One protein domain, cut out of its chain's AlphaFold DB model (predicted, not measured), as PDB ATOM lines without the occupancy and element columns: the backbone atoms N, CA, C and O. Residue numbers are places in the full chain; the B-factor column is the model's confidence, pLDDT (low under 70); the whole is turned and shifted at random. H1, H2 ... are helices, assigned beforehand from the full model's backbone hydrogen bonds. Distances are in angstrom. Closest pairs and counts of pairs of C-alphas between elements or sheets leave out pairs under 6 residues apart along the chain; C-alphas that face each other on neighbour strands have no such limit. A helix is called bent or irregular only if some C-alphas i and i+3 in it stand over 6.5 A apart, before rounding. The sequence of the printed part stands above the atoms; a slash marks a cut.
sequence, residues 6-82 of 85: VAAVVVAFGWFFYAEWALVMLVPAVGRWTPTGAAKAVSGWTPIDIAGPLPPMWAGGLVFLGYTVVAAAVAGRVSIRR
ATOM      1  N   VAL A   6      65.405   0.353   2.246       92.00
ATOM      2  CA  VAL A   6      65.556   0.628   0.811       92.00
ATOM      3  C   VAL A   6      64.204   0.549   0.114       92.00
ATOM      4  O   VAL A   6      63.826   1.480  -0.585       92.00
ATOM      5  N   ALA A   7      63.428  -0.509   0.359       87.19
ATOM      6  CA  ALA A   7      62.094  -0.638  -0.225       87.19
ATOM      7  C   ALA A   7      61.162   0.503   0.207       87.19
ATOM      8  O   ALA A   7      60.431   1.036  -0.621       87.19
ATOM      9  N   ALA A   8      61.205   0.908   1.479       88.06
ATOM     10  CA  ALA A   8      60.388   2.018   1.968       88.06
ATOM     11  C   ALA A   8      60.730   3.337   1.261       88.06
ATOM     12  O   ALA A   8      59.838   4.055   0.814       88.06
ATOM     13  N   VAL A   9      62.025   3.615   1.117       91.62
ATOM     14  CA  VAL A   9      62.537   4.799   0.426       91.62
ATOM     15  C   VAL A   9      62.165   4.765  -1.058       91.62
ATOM     16  O   VAL A   9      61.617   5.739  -1.564       91.62
ATOM     17  N   VAL A  10      62.369   3.636  -1.743       95.25
ATOM     18  CA  VAL A  10      62.012   3.462  -3.162       95.25
ATOM     19  C   VAL A  10      60.515   3.658  -3.390       95.25
ATOM     20  O   VAL A  10      60.137   4.349  -4.331       95.25
ATOM     21  N   VAL A  11      59.654   3.108  -2.530       93.12
ATOM     22  CA  VAL A  11      58.197   3.292  -2.633       93.12
ATOM     23  C   VAL A  11      57.810   4.753  -2.405       93.12
ATOM     24  O   VAL A  11      57.001   5.285  -3.162       93.12
ATOM     25  N   ALA A  12      58.402   5.421  -1.410       91.94
ATOM     26  CA  ALA A  12      58.142   6.835  -1.158       91.94
ATOM     27  C   ALA A  12      58.555   7.704  -2.358       91.94
ATOM     28  O   ALA A  12      57.751   8.494  -2.850       91.94
ATOM     29  N   PHE A  13      59.768   7.512  -2.885       95.19
ATOM     30  CA  PHE A  13      60.228   8.211  -4.087       95.19
ATOM     31  C   PHE A  13      59.351   7.898  -5.303       95.19
ATOM     32  O   PHE A  13      58.936   8.813  -6.010       95.19
ATOM     33  N   GLY A  14      59.017   6.625  -5.516       96.69
ATOM     34  CA  GLY A  14      58.129   6.188  -6.590       96.69
ATOM     35  C   GLY A  14      56.774   6.890  -6.541       96.69
ATOM     36  O   GLY A  14      56.276   7.335  -7.574       96.69
ATOM     37  N   TRP A  15      56.213   7.061  -5.342       94.06
ATOM     38  CA  TRP A  15      54.973   7.802  -5.151       94.06
ATOM     39  C   TRP A  15      55.122   9.290  -5.486       94.06
ATOM     40  O   TRP A  15      54.461   9.774  -6.402       94.06
ATOM     41  N   PHE A  16      55.994  10.007  -4.771       90.62
ATOM     42  CA  PHE A  16      56.057  11.473  -4.836       90.62
ATOM     43  C   PHE A  16      56.610  12.012  -6.160       90.62
ATOM     44  O   PHE A  16      56.232  13.107  -6.567       90.62
ATOM     45  N   PHE A  17      57.487  11.268  -6.838       91.00
ATOM     46  CA  PHE A  17      58.124  11.744  -8.072       91.00
ATOM     47  C   PHE A  17      57.432  11.260  -9.343       91.00
ATOM     48  O   PHE A  17      57.470  11.968 -10.346       91.00
ATOM     49  N   TYR A  18      56.803  10.082  -9.321       94.38
ATOM     50  CA  TYR A  18      56.267   9.466 -10.536       94.38
ATOM     51  C   TYR A  18      54.772   9.195 -10.440       94.38
ATOM     52  O   TYR A  18      54.011   9.709 -11.257       94.38
ATOM     53  N   ALA A  19      54.330   8.409  -9.454       94.94
ATOM     54  CA  ALA A  19      52.946   7.945  -9.401       94.94
ATOM     55  C   ALA A  19      51.961   9.101  -9.196       94.94
ATOM     56  O   ALA A  19      50.947   9.179  -9.888       94.94
ATOM     57  N   GLU A  20      52.273  10.020  -8.282       90.81
ATOM     58  CA  GLU A  20      51.426  11.181  -8.028       90.81
ATOM     59  C   GLU A  20      51.383  12.108  -9.246       90.81
ATOM     60  O   GLU A  20      50.311  12.566  -9.633       90.81
ATOM     61  N   TRP A  21      52.520  12.326  -9.907       89.75
ATOM     62  CA  TRP A  21      52.576  13.146 -11.115       89.75
ATOM     63  C   TRP A  21      51.762  12.535 -12.260       89.75
ATOM     64  O   TRP A  21      50.940  13.222 -12.863       89.75
ATOM     65  N   ALA A  22      51.908  11.228 -12.499       92.19
ATOM     66  CA  ALA A  22      51.113  10.496 -13.480       92.19
ATOM     67  C   ALA A  22      49.607  10.562 -13.164       92.19
ATOM     68  O   ALA A  22      48.792  10.762 -14.065       92.19
ATOM     69  N   LEU A  23      49.233  10.457 -11.885       90.38
ATOM     70  CA  LEU A  23      47.846  10.579 -11.437       90.38
ATOM     71  C   LEU A  23      47.278  11.977 -11.705       90.38
ATOM     72  O   LEU A  23      46.151  12.090 -12.183       90.38
ATOM     73  N   VAL A  24      48.050  13.035 -11.446       89.25
ATOM     74  CA  VAL A  24      47.629  14.414 -11.734       89.25
ATOM     75  C   VAL A  24      47.553  14.679 -13.234       89.25
ATOM     76  O   VAL A  24      46.642  15.373 -13.671       89.25
ATOM     77  N   MET A  25      48.447  14.103 -14.038       87.81
ATOM     78  CA  MET A  25      48.354  14.206 -15.495       87.81
ATOM     79  C   MET A  25      47.103  13.530 -16.053       87.81
ATOM     80  O   MET A  25      46.464  14.072 -16.950       87.81
ATOM     81  N   LEU A  26      46.744  12.359 -15.521       89.88
ATOM     82  CA  LEU A  26      45.564  11.626 -15.965       89.88
ATOM     83  C   LEU A  26      44.265  12.271 -15.464       89.88
ATOM     84  O   LEU A  26      43.278  12.328 -16.195       89.88
ATOM     85  N   VAL A  27      44.258  12.755 -14.217       89.38
ATOM     86  CA  VAL A  27      43.091  13.375 -13.577       89.38
ATOM     87  C   VAL A  27      43.503  14.668 -12.854       89.38
ATOM     88  O   VAL A  27      43.657  14.684 -11.626       89.38
ATOM     89  N   PRO A  28      43.609  15.798 -13.581       85.25
ATOM     90  CA  PRO A  28      44.069  17.072 -13.016       85.25
ATOM     91  C   PRO A  28      43.239  17.560 -11.826       85.25
ATOM     92  O   PRO A  28      43.769  18.143 -10.879       85.25
ATOM     93  N   ALA A  29      41.936  17.259 -11.817       83.69
ATOM     94  CA  ALA A  29      41.014  17.649 -10.750       83.69
ATOM     95  C   ALA A  29      41.366  17.060  -9.368       83.69
ATOM     96  O   ALA A  29      40.980  17.628  -8.342       83.69
ATOM     97  N   VAL A  30      42.091  15.935  -9.328       85.94
ATOM     98  CA  VAL A  30      42.513  15.282  -8.080       85.94
ATOM     99  C   VAL A  30      43.805  15.895  -7.538       85.94
ATOM    100  O   VAL A  30      44.054  15.810  -6.341       85.94
ATOM    101  N   GLY A  31      44.582  16.602  -8.366       84.81
ATOM    102  CA  GLY A  31      45.887  17.155  -7.984       84.81
ATOM    103  C   GLY A  31      45.867  18.100  -6.788       84.81
ATOM    104  O   GLY A  31      46.824  18.137  -6.026       84.81
ATOM    105  N   ARG A  32      44.761  18.809  -6.554       84.69
ATOM    106  CA  ARG A  32      44.593  19.667  -5.369       84.69
ATOM    107  C   ARG A  32      44.378  18.898  -4.060       84.69
ATOM    108  O   ARG A  32      44.561  19.464  -2.988       84.69
ATOM    109  N   TRP A  33      43.966  17.636  -4.151       88.25
ATOM    110  CA  TRP A  33      43.679  16.763  -3.014       88.25
ATOM    111  C   TRP A  33      44.809  15.780  -2.729       88.25
ATOM    112  O   TRP A  33      44.725  15.064  -1.741       88.25
ATOM    113  N   THR A  34      45.848  15.713  -3.564       90.12
ATOM    114  CA  THR A  34      46.990  14.830  -3.310       90.12
ATOM    115  C   THR A  34      47.819  15.324  -2.119       90.12
ATOM    116  O   THR A  34      47.750  16.510  -1.776       90.12
ATOM    117  N   PRO A  35      48.643  14.461  -1.497       89.56
ATOM    118  CA  PRO A  35      49.575  14.866  -0.447       89.56
ATOM    119  C   PRO A  35      50.406  16.104  -0.814       89.56
ATOM    120  O   PRO A  35      50.481  17.046  -0.024       89.56
ATOM    121  N   THR A  36      50.968  16.154  -2.028       88.94
ATOM    122  CA  THR A  36      51.740  17.325  -2.480       88.94
ATOM    123  C   THR A  36      50.854  18.532  -2.777       88.94
ATOM    124  O   THR A  36      51.259  19.663  -2.509       88.94
ATOM    125  N   GLY A  37      49.646  18.337  -3.313       87.56
ATOM    126  CA  GLY A  37      48.685  19.422  -3.536       87.56
ATOM    127  C   GLY A  37      48.255  20.094  -2.234       87.56
ATOM    128  O   GLY A  37      48.281  21.320  -2.124       87.56
ATOM    129  N   ALA A  38      47.954  19.291  -1.214       88.81
ATOM    130  CA  ALA A  38      47.635  19.766   0.124       88.81
ATOM    131  C   ALA A  38      48.836  20.477   0.774       88.81
ATOM    132  O   ALA A  38      48.671  21.558   1.336       88.81
ATOM    133  N   ALA A  39      50.054  19.938   0.628       87.62
ATOM    134  CA  ALA A  39      51.271  20.592   1.114       87.62
ATOM    135  C   ALA A  39      51.508  21.962   0.450       87.62
ATOM    136  O   ALA A  39      51.852  22.925   1.134       87.62
ATOM    137  N   LYS A  40      51.266  22.075  -0.863       87.38
ATOM    138  CA  LYS A  40      51.325  23.349  -1.601       87.38
ATOM    139  C   LYS A  40      50.266  24.345  -1.116       87.38
ATOM    140  O   LYS A  40      50.551  25.528  -0.970       87.38
ATOM    141  N   ALA A  41      49.056  23.882  -0.808       85.50
ATOM    142  CA  ALA A  41      48.013  24.751  -0.261       85.50
ATOM    143  C   ALA A  41      48.414  25.318   1.113       85.50
ATOM    144  O   ALA A  41      48.220  26.503   1.377       85.50
ATOM    145  N   VAL A  42      49.023  24.490   1.971       86.31
ATOM    146  CA  VAL A  42      49.540  24.915   3.284       86.31
ATOM    147  C   VAL A  42      50.707  25.880   3.155       86.31
ATOM    148  O   VAL A  42      50.809  26.805   3.950       86.31
ATOM    149  N   SER A  43      51.582  25.704   2.166       84.69
ATOM    150  CA  SER A  43      52.712  26.613   1.956       84.69
ATOM    151  C   SER A  43      52.318  27.946   1.312       84.69
ATOM    152  O   SER A  43      53.190  28.779   1.072       84.69
ATOM    153  N   GLY A  44      51.026  28.168   1.036       75.38
ATOM    154  CA  GLY A  44      50.537  29.390   0.396       75.38
ATOM    155  C   GLY A  44      50.957  29.509  -1.070       75.38
ATOM    156  O   GLY A  44      51.003  30.614  -1.606       75.38
ATOM    157  N   TRP A  45      51.285  28.388  -1.718       76.62
ATOM    158  CA  TRP A  45      51.678  28.373  -3.122       76.62
ATOM    159  C   TRP A  45      50.514  28.804  -4.018       76.62
ATOM    160  O   TRP A  45      49.441  28.195  -4.005       76.62
ATOM    161  N   THR A  46      50.745  29.815  -4.849       65.31
ATOM    162  CA  THR A  46      49.832  30.199  -5.925       65.31
ATOM    163  C   THR A  46      50.146  29.367  -7.172       65.31
ATOM    164  O   THR A  46      51.291  29.340  -7.629       65.31
ATOM    165  N   PRO A  47      49.170  28.627  -7.725       63.81
ATOM    166  CA  PRO A  47      49.411  27.793  -8.893       63.81
ATOM    167  C   PRO A  47      49.614  28.703 -10.102       63.81
ATOM    168  O   PRO A  47      48.683  29.391 -10.507       63.81
ATOM    169  N   ILE A  48      50.824  28.711 -10.664       57.88
ATOM    170  CA  ILE A  48      51.090  29.502 -11.866       57.88
ATOM    171  C   ILE A  48      50.473  28.852 -13.110       57.88
ATOM    172  O   ILE A  48      49.963  29.615 -13.906       57.88
ATOM    173  N   ASP A  49      50.382  27.513 -13.263       54.72
ATOM    174  CA  ASP A  49      49.931  27.002 -14.582       54.72
ATOM    175  C   ASP A  49      49.270  25.610 -14.732       54.72
ATOM    176  O   ASP A  49      48.866  25.303 -15.847       54.72
ATOM    177  N   ILE A  50      49.128  24.709 -13.738       50.25
ATOM    178  CA  ILE A  50      48.788  23.299 -14.115       50.25
ATOM    179  C   ILE A  50      47.794  22.538 -13.211       50.25
ATOM    180  O   ILE A  50      47.459  21.395 -13.501       50.25
ATOM    181  N   ALA A  51      47.260  23.116 -12.128       58.75
ATOM    182  CA  ALA A  51      46.487  22.316 -11.157       58.75
ATOM    183  C   ALA A  51      45.241  22.999 -10.575       58.75
ATOM    184  O   ALA A  51      44.914  22.782  -9.414       58.75
ATOM    185  N   GLY A  52      44.532  23.815 -11.364       62.56
ATOM    186  CA  GLY A  52      43.296  24.472 -10.919       62.56
ATOM    187  C   GLY A  52      43.456  25.310  -9.633       62.56
ATOM    188  O   GLY A  52      44.570  25.523  -9.150       62.56
ATOM    189  N   PRO A  53      42.358  25.828  -9.061       70.75
ATOM    190  CA  PRO A  53      42.425  26.561  -7.803       70.75
ATOM    191  C   PRO A  53      42.741  25.604  -6.644       70.75
ATOM    192  O   PRO A  53      41.995  24.649  -6.388       70.75
ATOM    193  N   LEU A  54      43.844  25.870  -5.934       77.44
ATOM    194  CA  LEU A  54      44.159  25.182  -4.683       77.44
ATOM    195  C   LEU A  54      43.122  25.538  -3.607       77.44
ATOM    196  O   LEU A  54      42.568  26.642  -3.617       77.44
ATOM    197  N   PRO A  55      42.839  24.614  -2.671       78.94
ATOM    198  CA  PRO A  55      41.989  24.925  -1.536       78.94
ATOM    199  C   PRO A  55      42.618  26.040  -0.684       78.94
ATOM    200  O   PRO A  55      43.844  26.184  -0.664       78.94
ATOM    201  N   PRO A  56      41.801  26.800   0.067       84.62
ATOM    202  CA  PRO A  56      42.307  27.741   1.059       84.62
ATOM    203  C   PRO A  56      43.311  27.072   2.002       84.62
ATOM    204  O   PRO A  56      43.155  25.897   2.339       84.62
ATOM    205  N   MET A  57      44.295  27.832   2.482       86.75
ATOM    206  CA  MET A  57      45.403  27.327   3.305       86.75
ATOM    207  C   MET A  57      44.940  26.460   4.489       86.75
ATOM    208  O   MET A  57      45.506  25.398   4.738       86.75
ATOM    209  N   TRP A  58      43.866  26.860   5.179       85.62
ATOM    210  CA  TRP A  58      43.298  26.100   6.298       85.62
ATOM    211  C   TRP A  58      42.722  24.745   5.856       85.62
ATOM    212  O   TRP A  58      42.936  23.733   6.520       85.62
ATOM    213  N   ALA A  59      42.031  24.706   4.716       87.50
ATOM    214  CA  ALA A  59      41.429  23.494   4.178       87.50
ATOM    215  C   ALA A  59      42.511  22.546   3.646       87.50
ATOM    216  O   ALA A  59      42.472  21.350   3.929       87.50
ATOM    217  N   GLY A  60      43.525  23.085   2.960       87.25
ATOM    218  CA  GLY A  60      44.728  22.339   2.590       87.25
ATOM    219  C   GLY A  60      45.446  21.755   3.809       87.25
ATOM    220  O   GLY A  60      45.833  20.589   3.795       87.25
ATOM    221  N   GLY A  61      45.536  22.530   4.894       89.00
ATOM    222  CA  GLY A  61      46.100  22.098   6.175       89.00
ATOM    223  C   GLY A  61      45.372  20.917   6.790       89.00
ATOM    224  O   GLY A  61      46.014  19.947   7.185       89.00
ATOM    225  N   LEU A  62      44.041  20.954   6.812       93.56
ATOM    226  CA  LEU A  62      43.237  19.844   7.320       93.56
ATOM    227  C   LEU A  62      43.394  18.578   6.476       93.56
ATOM    228  O   LEU A  62      43.523  17.490   7.031       93.56
ATOM    229  N   VAL A  63      43.431  18.708   5.148       92.62
ATOM    230  CA  VAL A  63      43.653  17.564   4.249       92.62
ATOM    231  C   VAL A  63      45.040  16.965   4.477       92.62
ATOM    232  O   VAL A  63      45.171  15.749   4.622       92.62
ATOM    233  N   PHE A  64      46.071  17.807   4.572       92.44
ATOM    234  CA  PHE A  64      47.435  17.354   4.826       92.44
ATOM    235  C   PHE A  64      47.552  16.648   6.182       92.44
ATOM    236  O   PHE A  64      48.110  15.556   6.264       92.44
ATOM    237  N   LEU A  65      46.948  17.215   7.231       94.75
ATOM    238  CA  LEU A  65      46.866  16.587   8.549       94.75
ATOM    239  C   LEU A  65      46.116  15.244   8.502       94.75
ATOM    240  O   LEU A  65      46.527  14.280   9.142       94.75
ATOM    241  N   GLY A  66      45.056  15.139   7.702       95.56
ATOM    242  CA  GLY A  66      44.371  13.869   7.459       95.56
ATOM    243  C   GLY A  66      45.313  12.803   6.894       95.56
ATOM    244  O   GLY A  66      45.361  11.683   7.410       95.56
ATOM    245  N   TYR A  67      46.125  13.155   5.892       94.38
ATOM    246  CA  TYR A  67      47.131  12.246   5.335       94.38
ATOM    247  C   TYR A  67      48.178  11.820   6.364       94.38
ATOM    248  O   TYR A  67      48.505  10.633   6.427       94.38
ATOM    249  N   THR A  68      48.689  12.744   7.184       94.19
ATOM    250  CA  THR A  68      49.700  12.401   8.196       94.19
ATOM    251  C   THR A  68      49.138  11.466   9.263       94.19
ATOM    252  O   THR A  68      49.787  10.475   9.604       94.19
ATOM    253  N   VAL A  69      47.910  11.707   9.733       96.88
ATOM    254  CA  VAL A  69      47.222  10.841  10.701       96.88
ATOM    255  C   VAL A  69      46.995   9.444  10.125       96.88
ATOM    256  O   VAL A  69      47.298   8.450  10.788       96.88
ATOM    257  N   VAL A  70      46.509   9.339   8.883       95.62
ATOM    258  CA  VAL A  70      46.302   8.042   8.217       95.62
ATOM    259  C   VAL A  70      47.627   7.304   8.044       95.62
ATOM    260  O   VAL A  70      47.715   6.128   8.400       95.62
ATOM    261  N   ALA A  71      48.672   7.979   7.561       91.38
ATOM    262  CA  ALA A  71      49.990   7.380   7.379       91.38
ATOM    263  C   ALA A  71      50.581   6.880   8.708       91.38
ATOM    264  O   ALA A  71      51.049   5.744   8.780       91.38
ATOM    265  N   ALA A  72      50.494   7.679   9.777       92.25
ATOM    266  CA  ALA A  72      50.950   7.295  11.110       92.25
ATOM    267  C   ALA A  72      50.160   6.101  11.668       92.25
ATOM    268  O   ALA A  72      50.749   5.154  12.193       92.25
ATOM    269  N   ALA A  73      48.833   6.091  11.504       93.81
ATOM    270  CA  ALA A  73      47.985   4.989  11.947       93.81
ATOM    271  C   ALA A  73      48.283   3.685  11.188       93.81
ATOM    272  O   ALA A  73      48.329   2.609  11.792       93.81
ATOM    273  N   VAL A  74      48.503   3.764   9.872       90.19
ATOM    274  CA  VAL A  74      48.914   2.617   9.049       90.19
ATOM    275  C   VAL A  74      50.292   2.123   9.483       90.19
ATOM    276  O   VAL A  74      50.449   0.929   9.739       90.19
ATOM    277  N   ALA A  75      51.266   3.021   9.644       86.12
ATOM    278  CA  ALA A  75      52.612   2.676  10.094       86.12
ATOM    279  C   ALA A  75      52.604   2.001  11.475       86.12
ATOM    280  O   ALA A  75      53.258   0.972  11.656       86.12
ATOM    281  N   GLY A  76      51.817   2.518  12.423       86.81
ATOM    282  CA  GLY A  76      51.642   1.925  13.749       86.81
ATOM    283  C   GLY A  76      51.048   0.517  13.684       86.81
ATOM    284  O   GLY A  76      51.615  -0.417  14.248       86.81
ATOM    285  N   ARG A  77      49.956   0.319  12.930       86.38
ATOM    286  CA  ARG A  77      49.317  -1.005  12.796       86.38
ATOM    287  C   ARG A  77      50.202  -2.031  12.098       86.38
ATOM    288  O   ARG A  77      50.215  -3.191  12.507       86.38
ATOM    289  N   VAL A  78      50.915  -1.625  11.047       82.62
ATOM    290  CA  VAL A  78      51.850  -2.509  10.342       82.62
ATOM    291  C   VAL A  78      53.022  -2.865  11.249       82.62
ATOM    292  O   VAL A  78      53.426  -4.020  11.256       82.62
ATOM    293  N   SER A  79      53.532  -1.920  12.043       78.44
ATOM    294  CA  SER A  79      54.653  -2.177  12.955       78.44
ATOM    295  C   SER A  79      54.262  -3.122  14.099       78.44
ATOM    296  O   SER A  79      54.929  -4.128  14.288       78.44
ATOM    297  N   ILE A  80      53.140  -2.876  14.788       74.38
ATOM    298  CA  ILE A  80      52.704  -3.678  15.952       74.38
ATOM    299  C   ILE A  80      52.394  -5.132  15.569       74.38
ATOM    300  O   ILE A  80      52.775  -6.059  16.275       74.38
ATOM    301  N   ARG A  81      51.715  -5.360  14.435       65.94
ATOM    302  CA  ARG A  81      51.380  -6.727  13.984       65.94
ATOM    303  C   ARG A  81      52.602  -7.546  13.563       65.94
ATOM    304  O   ARG A  81      52.478  -8.754  13.412       65.94
ATOM    305  N   ARG A  82      53.742  -6.898  13.310       59.88
ATOM    306  CA  ARG A  82      54.971  -7.533  12.813       59.88
ATOM    307  C   ARG A  82      55.938  -7.935  13.933       59.88
ATOM    308  O   ARG A  82      56.878  -8.651  13.625       59.88
TER     309      ARG A  82
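What this domain is: This is residues 6 to 82 of the 85 residues of an uncharacterized protein of Actinophytocola sp (UniProt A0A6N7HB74). Two long helices, H1 and H4, make the two arms of an open clamp, with a gap between them; short H2 and H3 bridge them near one end, H3 packing on residues 57 to 67 of H4. Residues 69 to 82, of which 69 to 81 belong to H4, stick out free, and the loop of residues 43 to 56 swings out at the bridged end. The printed part has 77 residues with four named helices, H1 to H4 in chain order, and no named strand: all helix. It is only just loose, close to compact, with a radius of gyration of the C-alphas of 14.0 A, and elongated, spanning 44 by 26 by 18 A.

Where its parts are: H1, residues 6 to 26, starts at C-alpha 6 (65.556, 0.628, 0.811) and is 28.3 A long, with a kink of 28 degrees near residue 14. H2 is residues 28 to 33 and H3 residues 35 to 42. H4, residues 57 to 81, is 36.2 A long and ends at C-alpha 81 (51.380, -6.727, 13.984). H1 and H2 are only just irregular: C-alphas 17 and 20 are 6.7 A apart, 29 and 32 6.8 A.

How they stand to each other: H1, with residues 23 to 24 alone, touches H2 only at the corner; the closest C-alphas, of Val 24 and Gly 31, are 5.0 A apart. H2 and H3 only just touch, with 3 pairs of C-alphas within 8 A, and only at the corner; the closest C-alphas, of Gly 31 and Gly 37, are 5.7 A apart. H3 and H4 form a helical hairpin and touch, opposite ways at a steep tilt of 39 degrees; the closest C-alphas, of Ala 38 and Gly 60, are 4.6 A apart. H1 and H4 are apart. Every O i to N i+4 pair is within hydrogen-bond range in H3 and H4; H1 has 15 of 17, H2 0 of 2 but 2 of 3 O i to N i+3 pairs.

The domain as a whole: The C-alphas farthest apart, of Ile 48 and Arg 82, are 44.7 A apart. The printed part has no cut. The link H3 to H4 is long. Residues 46 to 52 and 81 to 82 have pLDDT under 70.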